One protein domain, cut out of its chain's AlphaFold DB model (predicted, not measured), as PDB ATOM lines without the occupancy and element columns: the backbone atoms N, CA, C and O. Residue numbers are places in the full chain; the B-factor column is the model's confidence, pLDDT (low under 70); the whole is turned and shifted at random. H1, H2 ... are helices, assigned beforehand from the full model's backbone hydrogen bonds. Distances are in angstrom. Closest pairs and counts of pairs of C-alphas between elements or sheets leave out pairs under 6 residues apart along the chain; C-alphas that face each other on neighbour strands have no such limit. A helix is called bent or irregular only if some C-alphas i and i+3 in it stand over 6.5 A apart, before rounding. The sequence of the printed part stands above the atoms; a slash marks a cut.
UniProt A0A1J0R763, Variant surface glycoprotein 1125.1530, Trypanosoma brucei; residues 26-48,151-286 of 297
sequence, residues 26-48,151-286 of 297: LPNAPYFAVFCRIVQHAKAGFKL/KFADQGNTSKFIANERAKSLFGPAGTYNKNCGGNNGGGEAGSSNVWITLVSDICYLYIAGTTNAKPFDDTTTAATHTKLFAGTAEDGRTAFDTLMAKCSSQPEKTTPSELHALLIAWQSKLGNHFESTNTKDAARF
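AT A GLANCE: This is residues 26 to 48 and 151 to 286 of the 297 residues of the protein "Variant surface glycoprotein 1125.1530" of Trypanosoma brucei (UniProt A0A1J0R763). Two helices, H1 and H7, run side by side in opposite ways, next to a cluster in which H2, H3, H5 and H6 gather round H4, the helix in the middle. H6 crosses H4, while a long stretch with no named helix, residues 269 to 280, leads from H7 to the short H8, which touches no helix. The printed part has 159 residues with eight named helices, H1 to H8 in order along the chain, and no named strand. The class is all helix, though only 71 residues, under half, are in named elements. The whole is compact, with a radius of gyration of the C-alphas of 15.8 A and spans of 48 by 36 by 34 A.

HOW THE PARTS SIT: Start at H1, residues 29 to 44; it touches H7, residues 257 to 268, at a shallow tilt of 27 degrees, opposite ways, and their closest C-alphas, those of Val 34 and Trp 267, are 6.2 A apart. H1 is close to but not clearly touching H4, residues 199 to 208, with the C-alphas of Phe 32 and Tyr 207 closest at 7.6 A. Look next at H2, residues 164 to 171, which only just touches H4, with 3 pairs of C-alphas within 8 A, the closest Phe 171 and Ser 201 at 6.0 A; the two are about perpendicular, at 88 degrees. H3, residues 177 to 180, touches no helix but is near H4 and near H5, residues 226 to 230; the closest C-alphas of H3 and H5 are those of Tyr 177 and His 226, 6.4 A apart. H4 touches H6, residues 234 to 245, about perpendicular at 79 degrees, closest at the C-alphas of Ile 208 and Ala 240, 6.8 A apart. H5 and H6 touch only at the corner, H6 with residues 236 to 237 alone, closest at the C-alphas of Leu 229 and Gly 237, 4.5 A apart. H8, residues 281 to 284, is apart from H4 and H7, among others. The helix packing is mostly crossed, but only just. Every O i to N i+4 pair is within hydrogen-bond range in H5, H6 and H7, against 11 of 12 in H1, 2 of 4 in H2 and 5 of 6 in H4; H3 and H8 are too short for such a pair.

IN THESE COORDINATES: Find C-alpha 29 at (-35.747, 21.958, 24.322); from there H1 runs 22.7 A to C-alpha 44. H2 is irregular, with C-alphas 165 and 168 7.3 A apart. H4 measures 12.5 A, H6 16.1 A and H7 16.4 A. H8 ends at C-alpha 284, at (-48.299, 16.121, 29.062).

THE WHOLE: The C-alphas farthest apart, those of Leu 48 and Asn 279, are 50.7 A apart. Residues 49 to 150 are not printed, and C-alphas 48 and 151 are 15.5 A apart across the cut. The links H3 to H4, H4 to H5, H6 to H7 and H7 to H8 are long. The mean pLDDT of the printed part is 73.0, with values under 70 at residues 26 to 27, 174 to 197, 210 to 234 and 272 to 286.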
ATOM      1  N   LEU A  26     -39.637  25.892  26.714       68.94
ATOM      2  CA  LEU A  26     -40.198  24.782  25.946       68.94
ATOM      3  C   LEU A  26     -39.758  23.434  26.566       68.94
ATOM      4  O   LEU A  26     -38.554  23.146  26.578       68.94
ATOM      5  N   PRO A  27     -40.699  22.587  27.039       69.12
ATOM      6  CA  PRO A  27     -40.432  21.407  27.874       69.12
ATOM      7  C   PRO A  27     -39.351  20.462  27.335       69.12
ATOM      8  O   PRO A  27     -38.557  19.891  28.083       69.12
ATOM      9  N   ASN A  28     -39.293  20.303  26.012       72.88
ATOM     10  CA  ASN A  28     -38.413  19.342  25.359       72.88
ATOM     11  C   ASN A  28     -37.123  19.963  24.797       72.88
ATOM     12  O   ASN A  28     -36.283  19.229  24.269       72.88
ATOM     13  N   ALA A  29     -36.920  21.282  24.895       72.69
ATOM     14  CA  ALA A  29     -35.747  21.958  24.322       72.69
ATOM     15  C   ALA A  29     -34.391  21.380  24.777       72.69
ATOM     16  O   ALA A  29     -33.564  21.051  23.917       72.69
ATOM     17  N   PRO A  30     -34.159  21.140  26.081       72.56
ATOM     18  CA  PRO A  30     -32.902  20.558  26.556       72.56
ATOM     19  C   PRO A  30     -32.682  19.106  26.103       72.56
ATOM     20  O   PRO A  30     -31.545  18.657  25.955       72.56
ATOM     21  N   TYR A  31     -33.769  18.366  25.890       78.31
ATOM     22  CA  TYR A  31     -33.765  16.960  25.489       78.31
ATOM     23  C   TYR A  31     -33.447  16.805  24.005       78.31
ATOM     24  O   TYR A  31     -32.659  15.937  23.617       78.31
ATOM     25  N   PHE A  32     -34.002  17.705  23.190       78.00
ATOM     26  CA  PHE A  32     -33.764  17.728  21.756       78.00
ATOM     27  C   PHE A  32     -32.290  17.911  21.437       78.00
ATOM     28  O   PHE A  32     -31.763  17.227  20.569       78.00
ATOM     29  N   ALA A  33     -31.606  18.796  22.166       79.69
ATOM     30  CA  ALA A  33     -30.192  19.060  21.945       79.69
ATOM     31  C   ALA A  33     -29.337  17.789  22.098       79.69
ATOM     32  O   ALA A  33     -28.433  17.550  21.297       79.69
ATOM     33  N   VAL A  34     -29.640  16.941  23.088       84.44
ATOM     34  CA  VAL A  34     -28.931  15.667  23.291       84.44
ATOM     35  C   VAL A  34     -29.264  14.678  22.173       84.44
ATOM     36  O   VAL A  34     -28.348  14.105  21.583       84.44
ATOM     37  N   PHE A  35     -30.543  14.536  21.817       85.25
ATOM     38  CA  PHE A  35     -30.983  13.684  20.704       85.25
ATOM     39  C   PHE A  35     -30.358  14.085  19.367       85.25
ATOM     40  O   PHE A  35     -29.829  13.237  18.654       85.25
ATOM     41  N   CYS A  36     -30.361  15.382  19.053       86.50
ATOM     42  CA  CYS A  36     -29.694  15.950  17.889       86.50
ATOM     43  C   CYS A  36     -28.240  15.511  17.833       86.50
ATOM     44  O   CYS A  36     -27.778  15.035  16.801       86.50
ATOM     45  N   ARG A  37     -27.509  15.635  18.945       89.81
ATOM     46  CA  ARG A  37     -26.108  15.216  18.988       89.81
ATOM     47  C   ARG A  37     -25.969  13.713  18.768       89.81
ATOM     48  O   ARG A  37     -25.115  13.326  17.982       89.81
ATOM     49  N   ILE A  38     -26.819  12.882  19.368       90.62
ATOM     50  CA  ILE A  38     -26.809  11.428  19.129       90.62
ATOM     51  C   ILE A  38     -27.004  11.119  17.638       90.62
ATOM     52  O   ILE A  38     -26.194  10.393  17.066       90.62
ATOM     53  N   VAL A  39     -28.008  11.714  16.986       90.69
ATOM     54  CA  VAL A  39     -28.267  11.499  15.551       90.69
ATOM     55  C   VAL A  39     -27.110  12.010  14.691       90.69
ATOM     56  O   VAL A  39     -26.677  11.318  13.777       90.69
ATOM     57  N   GLN A  40     -26.548  13.183  14.993       91.88
ATOM     58  CA  GLN A  40     -25.398  13.720  14.256       91.88
ATOM     59  C   GLN A  40     -24.146  12.841  14.414       91.88
ATOM     60  O   GLN A  40     -23.417  12.628  13.449       91.88
ATOM     61  N   HIS A  41     -23.918  12.266  15.595       92.75
ATOM     62  CA  HIS A  41     -22.851  11.285  15.805       92.75
ATOM     63  C   HIS A  41     -23.129   9.957  15.076       92.75
ATOM     64  O   HIS A  41     -22.210   9.374  14.493       92.75
ATOM     65  N   ALA A  42     -24.382   9.498  15.033       91.81
ATOM     66  CA  ALA A  42     -24.774   8.327  14.247       91.81
ATOM     67  C   ALA A  42     -24.574   8.546  12.734       91.81
ATOM     68  O   ALA A  42     -24.163   7.618  12.041       91.81
ATOM     69  N   LYS A  43     -24.785   9.778  12.244       91.06
ATOM     70  CA  LYS A  43     -24.500  10.193  10.859       91.06
ATOM     71  C   LYS A  43     -23.015  10.313  10.541       91.06
ATOM     72  O   LYS A  43     -22.608   9.999   9.428       91.06
ATOM     73  N   ALA A  44     -22.207  10.757  11.501       92.50
ATOM     74  CA  ALA A  44     -20.761  10.851  11.328       92.50
ATOM     75  C   ALA A  44     -20.079   9.479  11.283       92.50
ATOM     76  O   ALA A  44     -19.145   9.286  10.508       92.50
ATOM     77  N   GLY A  45     -20.556   8.531  12.097       92.06
ATOM     78  CA  GLY A  45     -19.999   7.184  12.186       92.06
ATOM     79  C   GLY A  45     -18.576   7.134  12.749       92.06
ATOM     80  O   GLY A  45     -17.891   8.140  12.945       92.06
ATOM     81  N   PHE A  46     -18.119   5.928  13.048       91.69
ATOM     82  CA  PHE A  46     -16.754   5.644  13.460       91.69
ATOM     83  C   PHE A  46     -15.808   5.650  12.257       91.69
ATOM     84  O   PHE A  46     -16.137   5.182  11.162       91.69
ATOM     85  N   LYS A  47     -14.594   6.157  12.483       87.38
ATOM     86  CA  LYS A  47     -13.543   6.230  11.466       87.38
ATOM     87  C   LYS A  47     -12.923   4.849  11.225       87.38
ATOM     88  O   LYS A  47     -12.496   4.197  12.173       87.38
ATOM     89  N   LEU A  48     -12.806   4.457   9.957       83.12
ATOM     90  CA  LEU A  48     -12.048   3.273   9.540       83.12
ATOM     91  C   LEU A  48     -10.544   3.459   9.793       83.12
ATOM     92  O   LEU A  48     -10.026   4.578   9.754       83.12
ATOM     93  N   LYS A 151     -28.401   1.250   6.093       93.56
ATOM     94  CA  LYS A 151     -26.964   1.144   5.830       93.56
ATOM     95  C   LYS A 151     -26.286   2.484   6.007       93.56
ATOM     96  O   LYS A 151     -26.802   3.505   5.553       93.56
ATOM     97  N   PHE A 152     -25.109   2.479   6.627       92.88
ATOM     98  CA  PHE A 152     -24.363   3.701   6.902       92.88
ATOM     99  C   PHE A 152     -24.052   4.485   5.622       92.88
ATOM    100  O   PHE A 152     -24.231   5.699   5.565       92.88
ATOM    101  N   ALA A 153     -23.667   3.773   4.561       90.94
ATOM    102  CA  ALA A 153     -23.335   4.359   3.264       90.94
ATOM    103  C   ALA A 153     -24.497   5.140   2.618       90.94
ATOM    104  O   ALA A 153     -24.265   6.007   1.779       90.94
ATOM    105  N   ASP A 154     -25.738   4.855   3.016       89.81
ATOM    106  CA  ASP A 154     -26.933   5.493   2.474       89.81
ATOM    107  C   ASP A 154     -27.407   6.697   3.309       89.81
ATOM    108  O   ASP A 154     -28.321   7.394   2.872       89.81
ATOM    109  N   GLN A 155     -26.788   6.993   4.469       81.81
ATOM    110  CA  GLN A 155     -27.223   8.026   5.437       81.81
ATOM    111  C   GLN A 155     -27.365   9.452   4.881       81.81
ATOM    112  O   GLN A 155     -28.067  10.273   5.470       81.81
ATOM    113  N   GLY A 156     -26.760   9.750   3.728       79.19
ATOM    114  CA  GLY A 156     -26.969  11.012   3.010       79.19
ATOM    115  C   GLY A 156     -28.319  11.124   2.288       79.19
ATOM    116  O   GLY A 156     -28.638  12.189   1.768       79.19
ATOM    117  N   ASN A 157     -29.111  10.051   2.233       84.94
ATOM    118  CA  ASN A 157     -30.380  10.012   1.522       84.94
ATOM    119  C   ASN A 157     -31.519   9.556   2.444       84.94
ATOM    120  O   ASN A 157     -31.921   8.390   2.433       84.94
ATOM    121  N   THR A 158     -32.095  10.501   3.193       84.56
ATOM    122  CA  THR A 158     -33.222  10.243   4.102       84.56
ATOM    123  C   THR A 158     -34.406   9.576   3.393       84.56
ATOM    124  O   THR A 158     -35.119   8.783   4.004       84.56
ATOM    125  N   SER A 159     -34.600   9.811   2.086       85.56
ATOM    126  CA  SER A 159     -35.693   9.187   1.325       85.56
ATOM    127  C   SER A 159     -35.595   7.665   1.225       85.56
ATOM    128  O   SER A 159     -36.631   7.022   1.104       85.56
ATOM    129  N   LYS A 160     -34.394   7.080   1.341       85.62
ATOM    130  CA  LYS A 160     -34.210   5.619   1.386       85.62
ATOM    131  C   LYS A 160     -34.611   5.002   2.724       85.62
ATOM    132  O   LYS A 160     -34.854   3.799   2.793       85.62
ATOM    133  N   PHE A 161     -34.638   5.799   3.787       86.62
ATOM    134  CA  PHE A 161     -34.906   5.324   5.139       86.62
ATOM    135  C   PHE A 161     -36.313   5.635   5.606       86.62
ATOM    136  O   PHE A 161     -36.952   4.782   6.214       86.62
ATOM    137  N   ILE A 162     -36.797   6.836   5.290       85.88
ATOM    138  CA  ILE A 162     -38.143   7.303   5.602       85.88
ATOM    139  C   ILE A 162     -38.964   7.227   4.316       85.88
ATOM    140  O   ILE A 162     -39.120   8.202   3.577       85.88
ATOM    141  N   ALA A 163     -39.440   6.010   4.048       83.50
ATOM    142  CA  ALA A 163     -40.204   5.629   2.867       83.50
ATOM    143  C   ALA A 163     -41.440   4.804   3.259       83.50
ATOM    144  O   ALA A 163     -41.481   4.198   4.334       83.50
ATOM    145  N   ASN A 164     -42.453   4.768   2.390       80.19
ATOM    146  CA  ASN A 164     -43.736   4.113   2.676       80.19
ATOM    147  C   ASN A 164     -43.564   2.620   2.977       80.19
ATOM    148  O   ASN A 164     -44.127   2.091   3.933       80.19
ATOM    149  N   GLU A 165     -42.733   1.951   2.191       82.75
ATOM    150  CA  GLU A 165     -42.378   0.545   2.324       82.75
ATOM    151  C   GLU A 165     -41.627   0.232   3.628       82.75
ATOM    152  O   GLU A 165     -41.701  -0.891   4.124       82.75
ATOM    153  N   ARG A 166     -40.961   1.230   4.228       82.50
ATOM    154  CA  ARG A 166     -40.235   1.105   5.501       82.50
ATOM    155  C   ARG A 166     -41.065   1.504   6.717       82.50
ATOM    156  O   ARG A 166     -40.609   1.307   7.840       82.50
ATOM    157  N   ALA A 167     -42.292   1.998   6.533       78.00
ATOM    158  CA  ALA A 167     -43.132   2.480   7.629       78.00
ATOM    159  C   ALA A 167     -43.322   1.429   8.738       78.00
ATOM    160  O   ALA A 167     -43.216   1.751   9.918       78.00
ATOM    161  N   LYS A 168     -43.519   0.153   8.379       78.25
ATOM    162  CA  LYS A 168     -43.641  -0.938   9.364       78.25
ATOM    163  C   LYS A 168     -42.359  -1.189  10.159       78.25
ATOM    164  O   LYS A 168     -42.445  -1.607  11.306       78.25
ATOM    165  N   SER A 169     -41.194  -0.958   9.565       80.88
ATOM    166  CA  SER A 169     -39.908  -1.144  10.241       80.88
ATOM    167  C   SER A 169     -39.573   0.042  11.146       80.88
ATOM    168  O   SER A 169     -39.037  -0.150  12.231       80.88
ATOM    169  N   LEU A 170     -39.949   1.258  10.736       79.56
ATOM    170  CA  LEU A 170     -39.761   2.479  11.524       79.56
ATOM    171  C   LEU A 170     -40.712   2.563  12.722       79.56
ATOM    172  O   LEU A 170     -40.305   2.977  13.805       79.56
ATOM    173  N   PHE A 171     -41.974   2.181  12.510       74.81
ATOM    174  CA  PHE A 171     -43.093   2.463  13.414       74.81
ATOM    175  C   PHE A 171     -43.798   1.202  13.937       74.81
ATOM    176  O   PHE A 171     -44.808   1.301  14.632       74.81
ATOM    177  N   GLY A 172     -43.311   0.015  13.577       73.50
ATOM    178  CA  GLY A 172     -43.894  -1.275  13.934       73.50
ATOM    179  C   GLY A 172     -44.974  -1.783  12.952       73.50
ATOM    180  O   GLY A 172     -45.625  -0.997  12.258       73.50
ATOM    181  N   PRO A 173     -45.237  -3.108  12.904       71.56
ATOM    182  CA  PRO A 173     -46.146  -3.741  11.931       71.56
ATOM    183  C   PRO A 173     -47.599  -3.247  11.973       71.56
ATOM    184  O   PRO A 173     -48.311  -3.323  10.972       71.56
ATOM    185  N   ALA A 174     -48.023  -2.754  13.136       68.94
ATOM    186  CA  ALA A 174     -49.323  -2.143  13.387       68.94
ATOM    187  C   ALA A 174     -49.145  -0.756  14.018       68.94
ATOM    188  O   ALA A 174     -49.883  -0.404  14.936       68.94
ATOM    189  N   GLY A 175     -48.109  -0.022  13.598       65.56
ATOM    190  CA  GLY A 175     -47.811   1.320  14.079       65.56
ATOM    191  C   GLY A 175     -49.016   2.235  13.925       65.56
ATOM    192  O   GLY A 175     -49.485   2.491  12.819       65.56
ATOM    193  N   THR A 176     -49.533   2.716  15.045       68.25
ATOM    194  CA  THR A 176     -50.522   3.789  15.077       68.25
ATOM    195  C   THR A 176     -49.986   4.881  15.974       68.25
ATOM    196  O   THR A 176     -49.117   4.626  16.809       68.25
ATOM    197  N   TYR A 177     -50.557   6.078  15.849       67.44
ATOM    198  CA  TYR A 177     -50.322   7.146  16.810       67.44
ATOM    199  C   TYR A 177     -50.461   6.611  18.243       67.44
ATOM    200  O   TYR A 177     -49.491   6.568  18.979       67.44
ATOM    201  N   ASN A 178     -51.606   6.029  18.602       67.12
ATOM    202  CA  ASN A 178     -51.820   5.528  19.962       67.12
ATOM    203  C   ASN A 178     -50.798   4.466  20.414       67.12
ATOM    204  O   ASN A 178     -50.461   4.426  21.592       67.12
ATOM    205  N   LYS A 179     -50.261   3.641  19.508       67.44
ATOM    206  CA  LYS A 179     -49.275   2.603  19.858       67.44
ATOM    207  C   LYS A 179     -47.834   3.105  19.949       67.44
ATOM    208  O   LYS A 179     -47.069   2.559  20.737       67.44
ATOM    209  N   ASN A 180     -47.481   4.125  19.171       66.69
ATOM    210  CA  ASN A 180     -46.126   4.692  19.125       66.69
ATOM    211  C   ASN A 180     -45.978   5.929  20.017       66.69
ATOM    212  O   ASN A 180     -44.867   6.349  20.310       66.69
ATOM    213  N   CYS A 181     -47.103   6.516  20.424       65.38
ATOM    214  CA  CYS A 181     -47.210   7.811  21.093       65.38
ATOM    215  C   CYS A 181     -47.926   7.708  22.457       65.38
ATOM    216  O   CYS A 181     -48.459   8.697  22.947       65.38
ATOM    217  N   GLY A 182     -48.012   6.512  23.058       58.59
ATOM    218  CA  GLY A 182     -48.519   6.335  24.432       58.59
ATOM    219  C   GLY A 182     -50.042   6.450  24.633       58.59
ATOM    220  O   GLY A 182     -50.500   6.584  25.764       58.59
ATOM    221  N   GLY A 183     -50.845   6.369  23.569       56.09
ATOM    222  CA  GLY A 183     -52.312   6.365  23.635       56.09
ATOM    223  C   GLY A 183     -52.940   7.651  24.195       56.09
ATOM    224  O   GLY A 183     -52.289   8.683  24.348       56.09
ATOM    225  N   ASN A 184     -54.235   7.594  24.530       52.34
ATOM    226  CA  ASN A 184     -54.976   8.734  25.101       52.34
ATOM    227  C   ASN A 184     -54.521   9.130  26.521       52.34
ATOM    228  O   ASN A 184     -54.985  10.142  27.038       52.34
ATOM    229  N   ASN A 185     -53.654   8.344  27.169       49.38
ATOM    230  CA  ASN A 185     -53.319   8.511  28.585       49.38
ATOM    231  C   ASN A 185     -51.820   8.693  28.872       49.38
ATOM    232  O   ASN A 185     -51.459   8.732  30.042       49.38
ATOM    233  N   GLY A 186     -50.944   8.796  27.867       49.31
ATOM    234  CA  GLY A 186     -49.499   9.003  28.070       49.31
ATOM    235  C   GLY A 186     -48.743   7.794  28.647       49.31
ATOM    236  O   GLY A 186     -47.548   7.662  28.414       49.31
ATOM    237  N   GLY A 187     -49.430   6.869  29.318       48.75
ATOM    238  CA  GLY A 187     -48.989   5.497  29.532       48.75
ATOM    239  C   GLY A 187     -49.562   4.625  28.425       48.75
ATOM    240  O   GLY A 187     -50.785   4.547  28.284       48.75
ATOM    241  N   GLY A 188     -48.693   4.002  27.624       46.34
ATOM    242  CA  GLY A 188     -49.109   3.070  26.577       46.34
ATOM    243  C   GLY A 188     -50.161   2.084  27.090       46.34
ATOM    244  O   GLY A 188     -50.121   1.657  28.243       46.34
ATOM    245  N   GLU A 189     -51.126   1.748  26.239       39.88
ATOM    246  CA  GLU A 189     -52.114   0.716  26.544       39.88
ATOM    247  C   GLU A 189     -51.391  -0.551  27.028       39.88
ATOM    248  O   GLU A 189     -50.448  -1.018  26.379       39.88
ATOM    249  N   ALA A 190     -51.815  -1.102  28.167       43.16
ATOM    250  CA  ALA A 190     -51.267  -2.354  28.665       43.16
ATOM    251  C   ALA A 190     -51.423  -3.439  27.583       43.16
ATOM    252  O   ALA A 190     -52.534  -3.867  27.279       43.16
ATOM    253  N   GLY A 191     -50.302  -3.860  26.987       48.38
ATOM    254  CA  GLY A 191     -50.244  -4.979  26.043       48.38
ATOM    255  C   GLY A 191     -50.238  -4.650  24.543       48.38
ATOM    256  O   GLY A 191     -50.332  -5.587  23.754       48.38
ATOM    257  N   SER A 192     -50.109  -3.387  24.107       48.25
ATOM    258  CA  SER A 192     -50.113  -3.045  22.662       48.25
ATOM    259  C   SER A 192     -48.975  -2.117  22.186       48.25
ATOM    260  O   SER A 192     -49.058  -1.514  21.114       48.25
ATOM    261  N   SER A 193     -47.888  -2.038  22.953       50.22
ATOM    262  CA  SER A 193     -46.724  -1.169  22.731       50.22
ATOM    263  C   SER A 193     -45.946  -1.472  21.440       50.22
ATOM    264  O   SER A 193     -45.269  -2.492  21.360       50.22
ATOM    265  N   ASN A 194     -45.948  -0.531  20.489       51.69
ATOM    266  CA  ASN A 194     -44.901  -0.389  19.459       51.69
ATOM    267  C   ASN A 194     -43.998   0.815  19.796       51.69
ATOM    268  O   ASN A 194     -43.516   1.529  18.921       51.69
ATOM    269  N   VAL A 195     -43.829   1.101  21.086       55.91
ATOM    270  CA  VAL A 195     -43.189   2.340  21.510       55.91
ATOM    271  C   VAL A 195     -41.669   2.221  21.338       55.91
ATOM    272  O   VAL A 195     -41.060   1.306  21.886       55.91
ATOM    273  N   TRP A 196     -41.090   3.169  20.596       56.19
ATOM    274  CA  TRP A 196     -39.653   3.482  20.574       56.19
ATOM    275  C   TRP A 196     -38.715   2.450  19.915       56.19
ATOM    276  O   TRP A 196     -37.689   2.068  20.474       56.19
ATOM    277  N   ILE A 197     -39.056   1.974  18.711       64.25
ATOM    278  CA  ILE A 197     -38.202   1.025  17.962       64.25
ATOM    279  C   ILE A 197     -37.016   1.737  17.278       64.25
ATOM    280  O   ILE A 197     -35.978   1.120  17.048       64.25
ATOM    281  N   THR A 198     -37.159   3.023  16.934       76.06
ATOM    282  CA  THR A 198     -36.153   3.797  16.187       76.06
ATOM    283  C   THR A 198     -36.113   5.250  16.628       76.06
ATOM    284  O   THR A 198     -37.157   5.822  16.941       76.06
ATOM    285  N   LEU A 199     -34.948   5.902  16.528       83.69
ATOM    286  CA  LEU A 199     -34.847   7.331  16.850       83.69
ATOM    287  C   LEU A 199     -35.734   8.196  15.936       83.69
ATOM    288  O   LEU A 199     -36.233   9.223  16.382       83.69
ATOM    289  N   VAL A 200     -35.984   7.796  14.681       81.62
ATOM    290  CA  VAL A 200     -36.966   8.479  13.813       81.62
ATOM    291  C   VAL A 200     -38.369   8.433  14.418       81.62
ATOM    292  O   VAL A 200     -39.043   9.463  14.451       81.62
ATOM    293  N   SER A 201     -38.812   7.274  14.915       76.81
ATOM    294  CA  SER A 201     -40.111   7.164  15.591       76.81
ATOM    295  C   SER A 201     -40.175   8.067  16.819       76.81
ATOM    296  O   SER A 201     -41.154   8.797  16.992       76.81
ATOM    297  N   ASP A 202     -39.117   8.061  17.627       76.62
ATOM    298  CA  ASP A 202     -39.019   8.865  18.842       76.62
ATOM    299  C   ASP A 202     -39.092  10.359  18.513       76.62
ATOM    300  O   ASP A 202     -39.838  11.115  19.136       76.62
ATOM    301  N   ILE A 203     -38.360  10.785  17.482       78.69
ATOM    302  CA  ILE A 203     -38.265  12.184  17.074       78.69
ATOM    303  C   ILE A 203     -39.580  12.687  16.480       78.69
ATOM    304  O   ILE A 203     -40.043  13.778  16.829       78.69
ATOM    305  N   CYS A 204     -40.213  11.882  15.623       75.06
ATOM    306  CA  CYS A 204     -41.525  12.189  15.064       75.06
ATOM    307  C   CYS A 204     -42.573  12.409  16.158       75.06
ATOM    308  O   CYS A 204     -43.410  13.303  16.036       75.06
ATOM    309  N   TYR A 205     -42.514  11.648  17.249       74.12
ATOM    310  CA  TYR A 205     -43.440  11.825  18.358       74.12
ATOM    311  C   TYR A 205     -43.095  13.021  19.256       74.12
ATOM    312  O   TYR A 205     -43.958  13.850  19.531       74.12
ATOM    313  N   LEU A 206     -41.846  13.119  19.709       72.94
ATOM    314  CA  LEU A 206     -41.448  14.053  20.768       72.94
ATOM    315  C   LEU A 206     -41.292  15.501  20.291       72.94
ATOM    316  O   LEU A 206     -41.389  16.432  21.093       72.94
ATOM    317  N   TYR A 207     -41.023  15.696  18.998       72.00
ATOM    318  CA  TYR A 207     -40.599  16.997  18.474       72.00
ATOM    319  C   TYR A 207     -41.358  17.454  17.227       72.00
ATOM    320  O   TYR A 207     -41.272  18.627  16.862       72.00
ATOM    321  N   ILE A 208     -42.092  16.559  16.560       72.31
ATOM    322  CA  ILE A 208     -42.836  16.885  15.335       72.31
ATOM    323  C   ILE A 208     -44.349  16.848  15.580       72.31
ATOM    324  O   ILE A 208     -45.066  17.754  15.138       72.31
ATOM    325  N   ALA A 209     -44.827  15.831  16.302       70.69
ATOM    326  CA  ALA A 209     -46.195  15.765  16.790       70.69
ATOM    327  C   ALA A 209     -46.417  16.737  17.964       70.69
ATOM    328  O   ALA A 209     -45.492  17.132  18.673       70.69
ATOM    329  N   GLY A 210     -47.666  17.145  18.161       64.62
ATOM    330  CA  GLY A 210     -48.048  18.095  19.201       64.62
ATOM    331  C   GLY A 210     -49.550  18.352  19.201       64.62
ATOM    332  O   GLY A 210     -50.322  17.627  18.567       64.62
ATOM    333  N   THR A 211     -49.972  19.390  19.918       62.12
ATOM    334  CA  THR A 211     -51.366  19.861  19.872       62.12
ATOM    335  C   THR A 211     -51.568  20.781  18.668       62.12
ATOM    336  O   THR A 211     -50.598  21.293  18.117       62.12
ATOM    337  N   THR A 212     -52.819  21.034  18.271       59.38
ATOM    338  CA  THR A 212     -53.172  21.844  17.087       59.38
ATOM    339  C   THR A 212     -52.450  23.199  17.014       59.38
ATOM    340  O   THR A 212     -52.240  23.704  15.915       59.38
ATOM    341  N   ASN A 213     -52.025  23.760  18.155       55.34
ATOM    342  CA  ASN A 213     -51.487  25.117  18.239       55.34
ATOM    343  C   ASN A 213     -50.019  25.216  18.702       55.34
ATOM    344  O   ASN A 213     -49.484  26.315  18.642       55.34
ATOM    345  N   ALA A 214     -49.364  24.135  19.157       60.03
ATOM    346  CA  ALA A 214     -47.971  24.205  19.637       60.03
ATOM    347  C   ALA A 214     -47.276  22.834  19.735       60.03
ATOM    348  O   ALA A 214     -47.919  21.821  20.055       60.03
ATOM    349  N   LYS A 215     -45.947  22.823  19.530       68.19
ATOM    350  CA  LYS A 215     -45.055  21.689  19.831       68.19
ATOM    351  C   LYS A 215     -44.315  21.943  21.157       68.19
ATOM    352  O   LYS A 215     -43.932  23.080  21.412       68.19
ATOM    353  N   PRO A 216     -43.995  20.911  21.959       65.62
ATOM    354  CA  PRO A 216     -43.261  21.083  23.225       65.62
ATOM    355  C   PRO A 216     -41.795  21.518  23.076       65.62
ATOM    356  O   PRO A 216     -41.098  21.700  24.069       65.62
ATOM    357  N   PHE A 217     -41.295  21.602  21.845       67.25
ATOM    358  CA  PHE A 217     -39.925  21.996  21.519       67.25
ATOM    359  C   PHE A 217     -39.852  23.300  20.715       67.25
ATOM    360  O   PHE A 217     -38.785  23.896  20.616       67.25
ATOM    361  N   ASP A 218     -40.965  23.723  20.114       67.50
ATOM    362  CA  ASP A 218     -41.018  24.863  19.201       67.50
ATOM    363  C   ASP A 218     -42.457  25.390  19.122       67.50
ATOM    364  O   ASP A 218     -43.343  24.733  18.570       67.50
ATOM    365  N   ASP A 219     -42.697  26.571  19.682       65.38
ATOM    366  CA  ASP A 219     -43.985  27.267  19.644       65.38
ATOM    367  C   ASP A 219     -44.189  28.082  18.354       65.38
ATOM    368  O   ASP A 219     -45.305  28.507  18.059       65.38
ATOM    369  N   THR A 220     -43.142  28.251  17.540       63.38
ATOM    370  CA  THR A 220     -43.185  29.046  16.303       63.38
ATOM    371  C   THR A 220     -43.719  28.270  15.099       63.38
ATOM    372  O   THR A 220     -44.014  28.860  14.058       63.38
ATOM    373  N   THR A 221     -43.860  26.944  15.213       64.06
ATOM    374  CA  THR A 221     -44.336  26.089  14.120       64.06
ATOM    375  C   THR A 221     -45.553  25.261  14.514       64.06
ATOM    376  O   THR A 221     -45.584  24.601  15.551       64.06
ATOM    377  N   THR A 222     -46.559  25.230  13.635       65.00
ATOM    378  CA  THR A 222     -47.739  24.375  13.816       65.00
ATOM    379  C   THR A 222     -47.318  22.906  13.890       65.00
ATOM    380  O   THR A 222     -46.510  22.432  13.081       65.00
ATOM    381  N   ALA A 223     -47.855  22.174  14.868       67.31
ATOM    382  CA  ALA A 223     -47.630  20.740  14.985       67.31
ATOM    383  C   ALA A 223     -48.139  20.004  13.740       67.31
ATOM    384  O   ALA A 223     -49.203  20.324  13.203       67.31
ATOM    385  N   ALA A 224     -47.395  18.996  13.282       67.06
ATOM    386  CA  ALA A 224     -47.899  18.136  12.222       67.06
ATOM    387  C   ALA A 224     -49.032  17.267  12.782       67.06
ATOM    388  O   ALA A 224     -48.926  16.707  13.877       67.06
ATOM    389  N   THR A 225     -50.128  17.136  12.032       62.62
ATOM    390  CA  THR A 225     -51.204  16.224  12.419       62.62
ATOM    391  C   THR A 225     -50.721  14.782  12.308       62.62
ATOM    392  O   THR A 225     -49.969  14.427  11.402       62.62
ATOM    393  N   HIS A 226     -51.193  13.921  13.208       58.09
ATOM    394  CA  HIS A 226     -50.831  12.501  13.252       58.09
ATOM    395  C   HIS A 226     -51.023  11.778  11.905       58.09
ATOM    396  O   HIS A 226     -50.209  10.941  11.528       58.09
ATOM    397  N   THR A 227     -52.066  12.131  11.148       59.44
ATOM    398  CA  THR A 227     -52.306  11.600   9.801       59.44
ATOM    399  C   THR A 227     -51.173  11.927   8.835       59.44
ATOM    400  O   THR A 227     -50.844  11.098   8.008       59.44
ATOM    401  N   LYS A 228     -50.509  13.076   8.951       62.41
ATOM    402  CA  LYS A 228     -49.405  13.434   8.049       62.41
ATOM    403  C   LYS A 228     -48.099  12.713   8.384       62.41
ATOM    404  O   LYS A 228     -47.303  12.441   7.499       62.41
ATOM    405  N   LEU A 229     -47.881  12.372   9.656       64.00
ATOM    406  CA  LEU A 229     -46.665  11.671  10.088       64.00
ATOM    407  C   LEU A 229     -46.746  10.154   9.887       64.00
ATOM    408  O   LEU A 229     -45.725   9.518   9.648       64.00
ATOM    409  N   PHE A 230     -47.953   9.584   9.988       59.94
ATOM    410  CA  PHE A 230     -48.157   8.133  10.027       59.94
ATOM    411  C   PHE A 230     -49.159   7.597   8.991       59.94
ATOM    412  O   PHE A 230     -49.254   6.380   8.837       59.94
ATOM    413  N   ALA A 231     -49.911   8.445   8.275       52.88
ATOM    414  CA  ALA A 231     -50.837   7.995   7.235       52.88
ATOM    415  C   ALA A 231     -50.255   8.215   5.829       52.88
ATOM    416  O   ALA A 231     -50.134   9.330   5.337       52.88
ATOM    417  N   GLY A 232     -49.941   7.108   5.157       50.88
ATOM    418  CA  GLY A 232     -49.974   6.975   3.695       50.88
ATOM    419  C   GLY A 232     -48.822   7.555   2.865       50.88
ATOM    420  O   GLY A 232     -48.517   6.970   1.825       50.88
ATOM    421  N   THR A 233     -48.165   8.641   3.274       56.97
ATOM    422  CA  THR A 233     -47.030   9.214   2.523       56.97
ATOM    423  C   THR A 233     -45.877   9.589   3.447       56.97
ATOM    424  O   THR A 233     -45.894  10.625   4.105       56.97
ATOM    425  N   ALA A 234     -44.827   8.768   3.450       68.00
ATOM    426  CA  ALA A 234     -43.590   8.960   4.199       68.00
ATOM    427  C   ALA A 234     -42.876  10.285   3.882       68.00
ATOM    428  O   ALA A 234     -42.013  10.712   4.639       68.00
ATOM    429  N   GLU A 235     -43.247  10.949   2.787       75.56
ATOM    430  CA  GLU A 235     -42.736  12.253   2.374       75.56
ATOM    431  C   GLU A 235     -42.973  13.368   3.402       75.56
ATOM    432  O   GLU A 235     -42.039  14.118   3.689       75.56
ATOM    433  N   ASP A 236     -44.164  13.455   3.998       74.50
ATOM    434  CA  ASP A 236     -44.479  14.493   4.989       74.50
ATOM    435  C   ASP A 236     -43.670  14.279   6.278       74.50
ATOM    436  O   ASP A 236     -43.038  15.206   6.794       74.50
ATOM    437  N   GLY A 237     -43.623  13.034   6.768       74.81
ATOM    438  CA  GLY A 237     -42.809  12.646   7.924       74.81
ATOM    439  C   GLY A 237     -41.314  12.863   7.689       74.81
ATOM    440  O   GLY A 237     -40.630  13.423   8.544       74.81
ATOM    441  N   ARG A 238     -40.816  12.501   6.501       83.31
ATOM    442  CA  ARG A 238     -39.433  12.745   6.077       83.31
ATOM    443  C   ARG A 238     -39.111  14.233   6.045       83.31
ATOM    444  O   ARG A 238     -38.125  14.643   6.637       83.31
ATOM    445  N   THR A 239     -39.948  15.042   5.400       82.12
ATOM    446  CA  THR A 239     -39.735  16.493   5.280       82.12
ATOM    447  C   THR A 239     -39.688  17.153   6.653       82.12
ATOM    448  O   THR A 239     -38.824  17.991   6.919       82.12
ATOM    449  N   ALA A 240     -40.584  16.750   7.554       77.62
ATOM    450  CA  ALA A 240     -40.590  17.251   8.918       77.62
ATOM    451  C   ALA A 240     -39.345  16.806   9.704       77.62
ATOM    452  O   ALA A 240     -38.763  17.618  10.424       77.62
ATOM    453  N   PHE A 241     -38.909  15.554   9.536       83.00
ATOM    454  CA  PHE A 241     -37.678  15.037  10.133       83.00
ATOM    455  C   PHE A 241     -36.444  15.790   9.625       83.00
ATOM    456  O   PHE A 241     -35.667  16.290  10.433       83.00
ATOM    457  N   ASP A 242     -36.295  15.946   8.309       85.50
ATOM    458  CA  ASP A 242     -35.172  16.658   7.692       85.50
ATOM    459  C   ASP A 242     -35.134  18.128   8.136       85.50
ATOM    460  O   ASP A 242     -34.078  18.636   8.519       85.50
ATOM    461  N   THR A 243     -36.293  18.798   8.181       82.25
ATOM    462  CA  THR A 243     -36.417  20.179   8.682       82.25
ATOM    463  C   THR A 243     -35.968  20.292  10.135       82.25
ATOM    464  O   THR A 243     -35.295  21.249  10.517       82.25
ATOM    465  N   LEU A 244     -36.334  19.315  10.964       80.50
ATOM    466  CA  LEU A 244     -35.959  19.294  12.369       80.50
ATOM    467  C   LEU A 244     -34.462  18.996  12.548       80.50
ATOM    468  O   LEU A 244     -33.795  19.677  13.323       80.50
ATOM    469  N   MET A 245     -33.909  18.044  11.794       84.44
ATOM    470  CA  MET A 245     -32.478  17.720  11.820       84.44
ATOM    471  C   MET A 245     -31.602  18.861  11.296       84.44
ATOM    472  O   MET A 245     -30.470  19.011  11.757       84.44
ATOM    473  N   ALA A 246     -32.122  19.709  10.406       84.31
ATOM    474  CA  ALA A 246     -31.449  20.929   9.966       84.31
ATOM    475  C   ALA A 246     -31.277  21.971  11.089       84.31
ATOM    476  O   ALA A 246     -30.414  22.838  10.980       84.31
ATOM    477  N   LYS A 247     -32.056  21.885  12.180       82.44
ATOM    478  CA  LYS A 247     -31.886  22.731  13.377       82.44
ATOM    479  C   LYS A 247     -30.794  22.221  14.322       82.44
ATOM    480  O   LYS A 247     -30.409  22.936  15.246       82.44
ATOM    481  N   CYS A 248     -30.316  20.990  14.141       84.69
ATOM    482  CA  CYS A 248     -29.238  20.450  14.959       84.69
ATOM    483  C   CYS A 248     -27.910  21.171  14.666       84.69
ATOM    484  O   CYS A 248     -27.680  21.669  13.565       84.69
ATOM    485  N   SER A 249     -26.998  21.169  15.641       77.56
ATOM    486  CA  SER A 249     -25.615  21.610  15.428       77.56
ATOM    487  C   SER A 249     -24.932  20.807  14.317       77.56
ATOM    488  O   SER A 249     -25.343  19.684  14.010       77.56
ATOM    489  N   SER A 250     -23.844  21.350  13.766       83.81
ATOM    490  CA  SER A 250     -23.055  20.683  12.729       83.81
ATOM    491  C   SER A 250     -22.665  19.257  13.119       83.81
ATOM    492  O   SER A 250     -22.255  19.000  14.254       83.81
ATOM    493  N   GLN A 251     -22.752  18.359  12.141       88.69
ATOM    494  CA  GLN A 251     -22.241  17.000  12.238       88.69
ATOM    495  C   GLN A 251     -20.744  17.022  12.598       88.69
ATOM    496  O   GLN A 251     -19.999  17.789  11.980       88.69
ATOM    497  N   PRO A 252     -20.277  16.214  13.569       90.31
ATOM    498  CA  PRO A 252     -18.844  16.051  13.778       90.31
ATOM    499  C   PRO A 252     -18.207  15.354  12.566       90.31
ATOM    500  O   PRO A 252     -18.873  14.627  11.830       90.31
ATOM    501  N   GLU A 253     -16.901  15.539  12.370       89.81
ATOM    502  CA  GLU A 253     -16.166  14.867  11.284       89.81
ATOM    503  C   GLU A 253     -16.219  13.336  11.427       89.81
ATOM    504  O   GLU A 253     -16.331  12.610  10.443       89.81
ATOM    505  N   LYS A 254     -16.152  12.852  12.670       89.56
ATOM    506  CA  LYS A 254     -16.234  11.440  13.047       89.56
ATOM    507  C   LYS A 254     -16.759  11.312  14.470       89.56
ATOM    508  O   LYS A 254     -16.615  12.230  15.276       89.56
ATOM    509  N   THR A 255     -17.275  10.140  14.790       90.50
ATOM    510  CA  THR A 255     -17.673   9.759  16.143       90.50
ATOM    511  C   THR A 255     -16.584   8.941  16.810       90.50
ATOM    512  O   THR A 255     -15.981   8.055  16.199       90.50
ATOM    513  N   THR A 256     -16.346   9.215  18.091       87.06
ATOM    514  CA  THR A 256     -15.558   8.343  18.965       87.06
ATOM    515  C   THR A 256     -16.465   7.558  19.919       87.06
ATOM    516  O   THR A 256     -17.541   8.043  20.285       87.06
ATOM    517  N   PRO A 257     -16.054   6.355  20.371       84.81
ATOM    518  CA  PRO A 257     -16.837   5.583  21.338       84.81
ATOM    519  C   PRO A 257     -17.117   6.344  22.640       84.81
ATOM    520  O   PRO A 257     -18.219   6.256  23.175       84.81
ATOM    521  N   SER A 258     -16.151   7.127  23.133       80.44
ATOM    522  CA  SER A 258     -16.296   7.906  24.368       80.44
ATOM    523  C   SER A 258     -17.320   9.031  24.241       80.44
ATOM    524  O   SER A 258     -18.110   9.236  25.159       80.44
ATOM    525  N   GLU A 259     -17.341   9.743  23.113       88.06
ATOM    526  CA  GLU A 259     -18.327  10.804  22.868       88.06
ATOM    527  C   GLU A 259     -19.741  10.240  22.753       88.06
ATOM    528  O   GLU A 259     -20.656  10.762  23.391       88.06
ATOM    529  N   LEU A 260     -19.920   9.150  21.997       87.38
ATOM    530  CA  LEU A 260     -21.225   8.500  21.882       87.38
ATOM    531  C   LEU A 260     -21.705   7.991  23.246       87.38
ATOM    532  O   LEU A 260     -22.848   8.231  23.625       87.38
ATOM    533  N   HIS A 261     -20.826   7.351  24.018       86.12
ATOM    534  CA  HIS A 261     -21.156   6.868  25.356       86.12
ATOM    535  C   HIS A 261     -21.568   8.009  26.298       86.12
ATOM    536  O   HIS A 261     -22.573   7.901  27.000       86.12
ATOM    537  N   ALA A 262     -20.847   9.133  26.278       84.25
ATOM    538  CA  ALA A 262     -21.195  10.307  27.075       84.25
ATOM    539  C   ALA A 262     -22.565  10.886  26.688       84.25
ATOM    540  O   ALA A 262     -23.331  11.285  27.565       84.25
ATOM    541  N   LEU A 263     -22.903  10.899  25.395       87.81
ATOM    542  CA  LEU A 263     -24.219  11.331  24.920       87.81
ATOM    543  C   LEU A 263     -25.337  10.384  25.361       87.81
ATOM    544  O   LEU A 263     -26.398  10.857  25.763       87.81
ATOM    545  N   LEU A 264     -25.095   9.072  25.347       87.25
ATOM    546  CA  LEU A 264     -26.054   8.082  25.839       87.25
ATOM    547  C   LEU A 264     -26.282   8.213  27.352       87.25
ATOM    548  O   LEU A 264     -27.429   8.184  27.792       87.25
ATOM    549  N   ILE A 265     -25.227   8.448  28.143       85.00
ATOM    550  CA  ILE A 265     -25.359   8.758  29.578       85.00
ATOM    551  C   ILE A 265     -26.146  10.055  29.776       85.00
ATOM    552  O   ILE A 265     -27.053  10.108  30.607       85.00
ATOM    553  N   ALA A 266     -25.812  11.107  29.021       84.38
ATOM    554  CA  ALA A 266     -26.517  12.378  29.103       84.38
ATOM    555  C   ALA A 266     -28.005  12.194  28.784       84.38
ATOM    556  O   ALA A 266     -28.840  12.711  29.517       84.38
ATOM    557  N   TRP A 267     -28.342  11.404  27.763       82.62
ATOM    558  CA  TRP A 267     -29.721  11.059  27.426       82.62
ATOM    559  C   TRP A 267     -30.413  10.285  28.551       82.62
ATOM    560  O   TRP A 267     -31.478  10.687  29.015       82.62
ATOM    561  N   GLN A 268     -29.779   9.231  29.064       81.19
ATOM    562  CA  GLN A 268     -30.326   8.433  30.158       81.19
ATOM    563  C   GLN A 268     -30.581   9.281  31.411       81.19
ATOM    564  O   GLN A 268     -31.630   9.154  32.032       81.19
ATOM    565  N   SER A 269     -29.670  10.201  31.741       76.31
ATOM    566  CA  SER A 269     -29.808  11.116  32.881       76.31
ATOM    567  C   SER A 269     -30.976  12.097  32.755       76.31
ATOM    568  O   SER A 269     -31.297  12.797  33.710       76.31
ATOM    569  N   LYS A 270     -31.589  12.208  31.577       73.06
ATOM    570  CA  LYS A 270     -32.708  13.113  31.322       73.06
ATOM    571  C   LYS A 270     -34.058  12.408  31.484       73.06
ATOM    572  O   LYS A 270     -35.045  13.065  31.815       73.06
ATOM    573  N   LEU A 271     -34.104  11.086  31.322       70.75
ATOM    574  CA  LEU A 271     -35.311  10.286  31.530       70.75
ATOM    575  C   LEU A 271     -35.778  10.387  32.994       70.75
ATOM    576  O   LEU A 271     -34.975  10.279  33.914       70.75
ATOM    577  N   GLY A 272     -37.075  10.628  33.204       60.41
ATOM    578  CA  GLY A 272     -37.697  10.732  34.534       60.41
ATOM    579  C   GLY A 272     -37.428  12.032  35.309       60.41
ATOM    580  O   GLY A 272     -38.008  12.229  36.372       60.41
ATOM    581  N   ASN A 273     -36.579  12.928  34.793       61.38
ATOM    582  CA  ASN A 273     -36.136  14.131  35.510       61.38
ATOM    583  C   ASN A 273     -36.925  15.407  35.176       61.38
ATOM    584  O   ASN A 273     -36.587  16.475  35.690       61.38
ATOM    585  N   HIS A 274     -37.969  15.320  34.344       62.84
ATOM    586  CA  HIS A 274     -38.830  16.464  34.052       62.84
ATOM    587  C   HIS A 274     -40.096  16.402  34.893       62.84
ATOM    588  O   HIS A 274     -40.829  15.415  34.863       62.84
ATOM    589  N   PHE A 275     -40.394  17.472  35.620       56.75
ATOM    590  CA  PHE A 275     -41.660  17.603  36.327       56.75
ATOM    591  C   PHE A 275     -42.364  18.868  35.866       56.75
ATOM    592  O   PHE A 275     -41.938  19.980  36.173       56.75
ATOM    593  N   GLU A 276     -43.471  18.686  35.156       56.75
ATOM    594  CA  GLU A 276     -44.338  19.777  34.738       56.75
ATOM    595  C   GLU A 276     -45.733  19.601  35.321       56.75
ATOM    596  O   GLU A 276     -46.378  18.564  35.144       56.75
ATOM    597  N   SER A 277     -46.224  20.643  36.000       51.56
ATOM    598  CA  SER A 277     -47.597  20.712  36.498       51.56
ATOM    599  C   SER A 277     -48.564  21.103  35.378       51.56
ATOM    600  O   SER A 277     -49.324  22.060  35.515       51.56
ATOM    601  N   THR A 278     -48.522  20.402  34.247       55.00
ATOM    602  CA  THR A 278     -49.547  20.542  33.213       55.00
ATOM    603  C   THR A 278     -50.765  19.714  33.620       55.00
ATOM    604  O   THR A 278     -50.680  18.540  33.982       55.00
ATOM    605  N   ASN A 279     -51.921  20.367  33.630       48.62
ATOM    606  CA  ASN A 279     -53.206  19.835  34.084       48.62
ATOM    607  C   ASN A 279     -54.020  19.173  32.955       48.62
ATOM    608  O   ASN A 279     -55.081  18.609  33.223       48.62
ATOM    609  N   THR A 280     -53.527  19.184  31.711       56.16
ATOM    610  CA  THR A 280     -54.141  18.481  30.577       56.16
ATOM    611  C   THR A 280     -53.277  17.296  30.139       56.16
ATOM    612  O   THR A 280     -52.136  17.441  29.698       56.16
ATOM    613  N   LYS A 281     -53.843  16.089  30.247       57.62
ATOM    614  CA  LYS A 281     -53.173  14.817  29.915       57.62
ATOM    615  C   LYS A 281     -52.649  14.766  28.467       57.62
ATOM    616  O   LYS A 281     -51.636  14.126  28.206       57.62
ATOM    617  N   ASP A 282     -53.292  15.490  27.549       59.12
ATOM    618  CA  ASP A 282     -52.929  15.534  26.125       59.12
ATOM    619  C   ASP A 282     -51.680  16.360  25.803       59.12
ATOM    620  O   ASP A 282     -50.991  16.049  24.834       59.12
ATOM    621  N   ALA A 283     -51.379  17.412  26.571       62.16
ATOM    622  CA  ALA A 283     -50.136  18.170  26.401       62.16
ATOM    623  C   ALA A 283     -48.971  17.435  27.077       62.16
ATOM    624  O   ALA A 283     -47.879  17.326  26.524       62.16
ATOM    625  N   ALA A 284     -49.253  16.849  28.243       61.47
ATOM    626  CA  ALA A 284     -48.299  16.121  29.062       61.47
ATOM    627  C   ALA A 284     -47.632  14.920  28.370       61.47
ATOM    628  O   ALA A 284     -46.466  14.642  28.640       61.47
ATOM    629  N   ARG A 285     -48.341  14.206  27.482       62.34
ATOM    630  CA  ARG A 285     -47.801  13.010  26.804       62.34
ATOM    631  C   ARG A 285     -46.585  13.312  25.930       62.34
ATOM    632  O   ARG A 285     -45.721  12.456  25.771       62.34
ATOM    633  N   PHE A 286     -46.508  14.522  25.380       65.31
ATOM    634  CA  PHE A 286     -45.414  14.913  24.504       65.31
ATOM    635  C   PHE A 286     -44.176  15.378  25.277       65.31
ATOM    636  O   PHE A 286     -43.205  15.757  24.641       65.31
TER     637      PHE A 286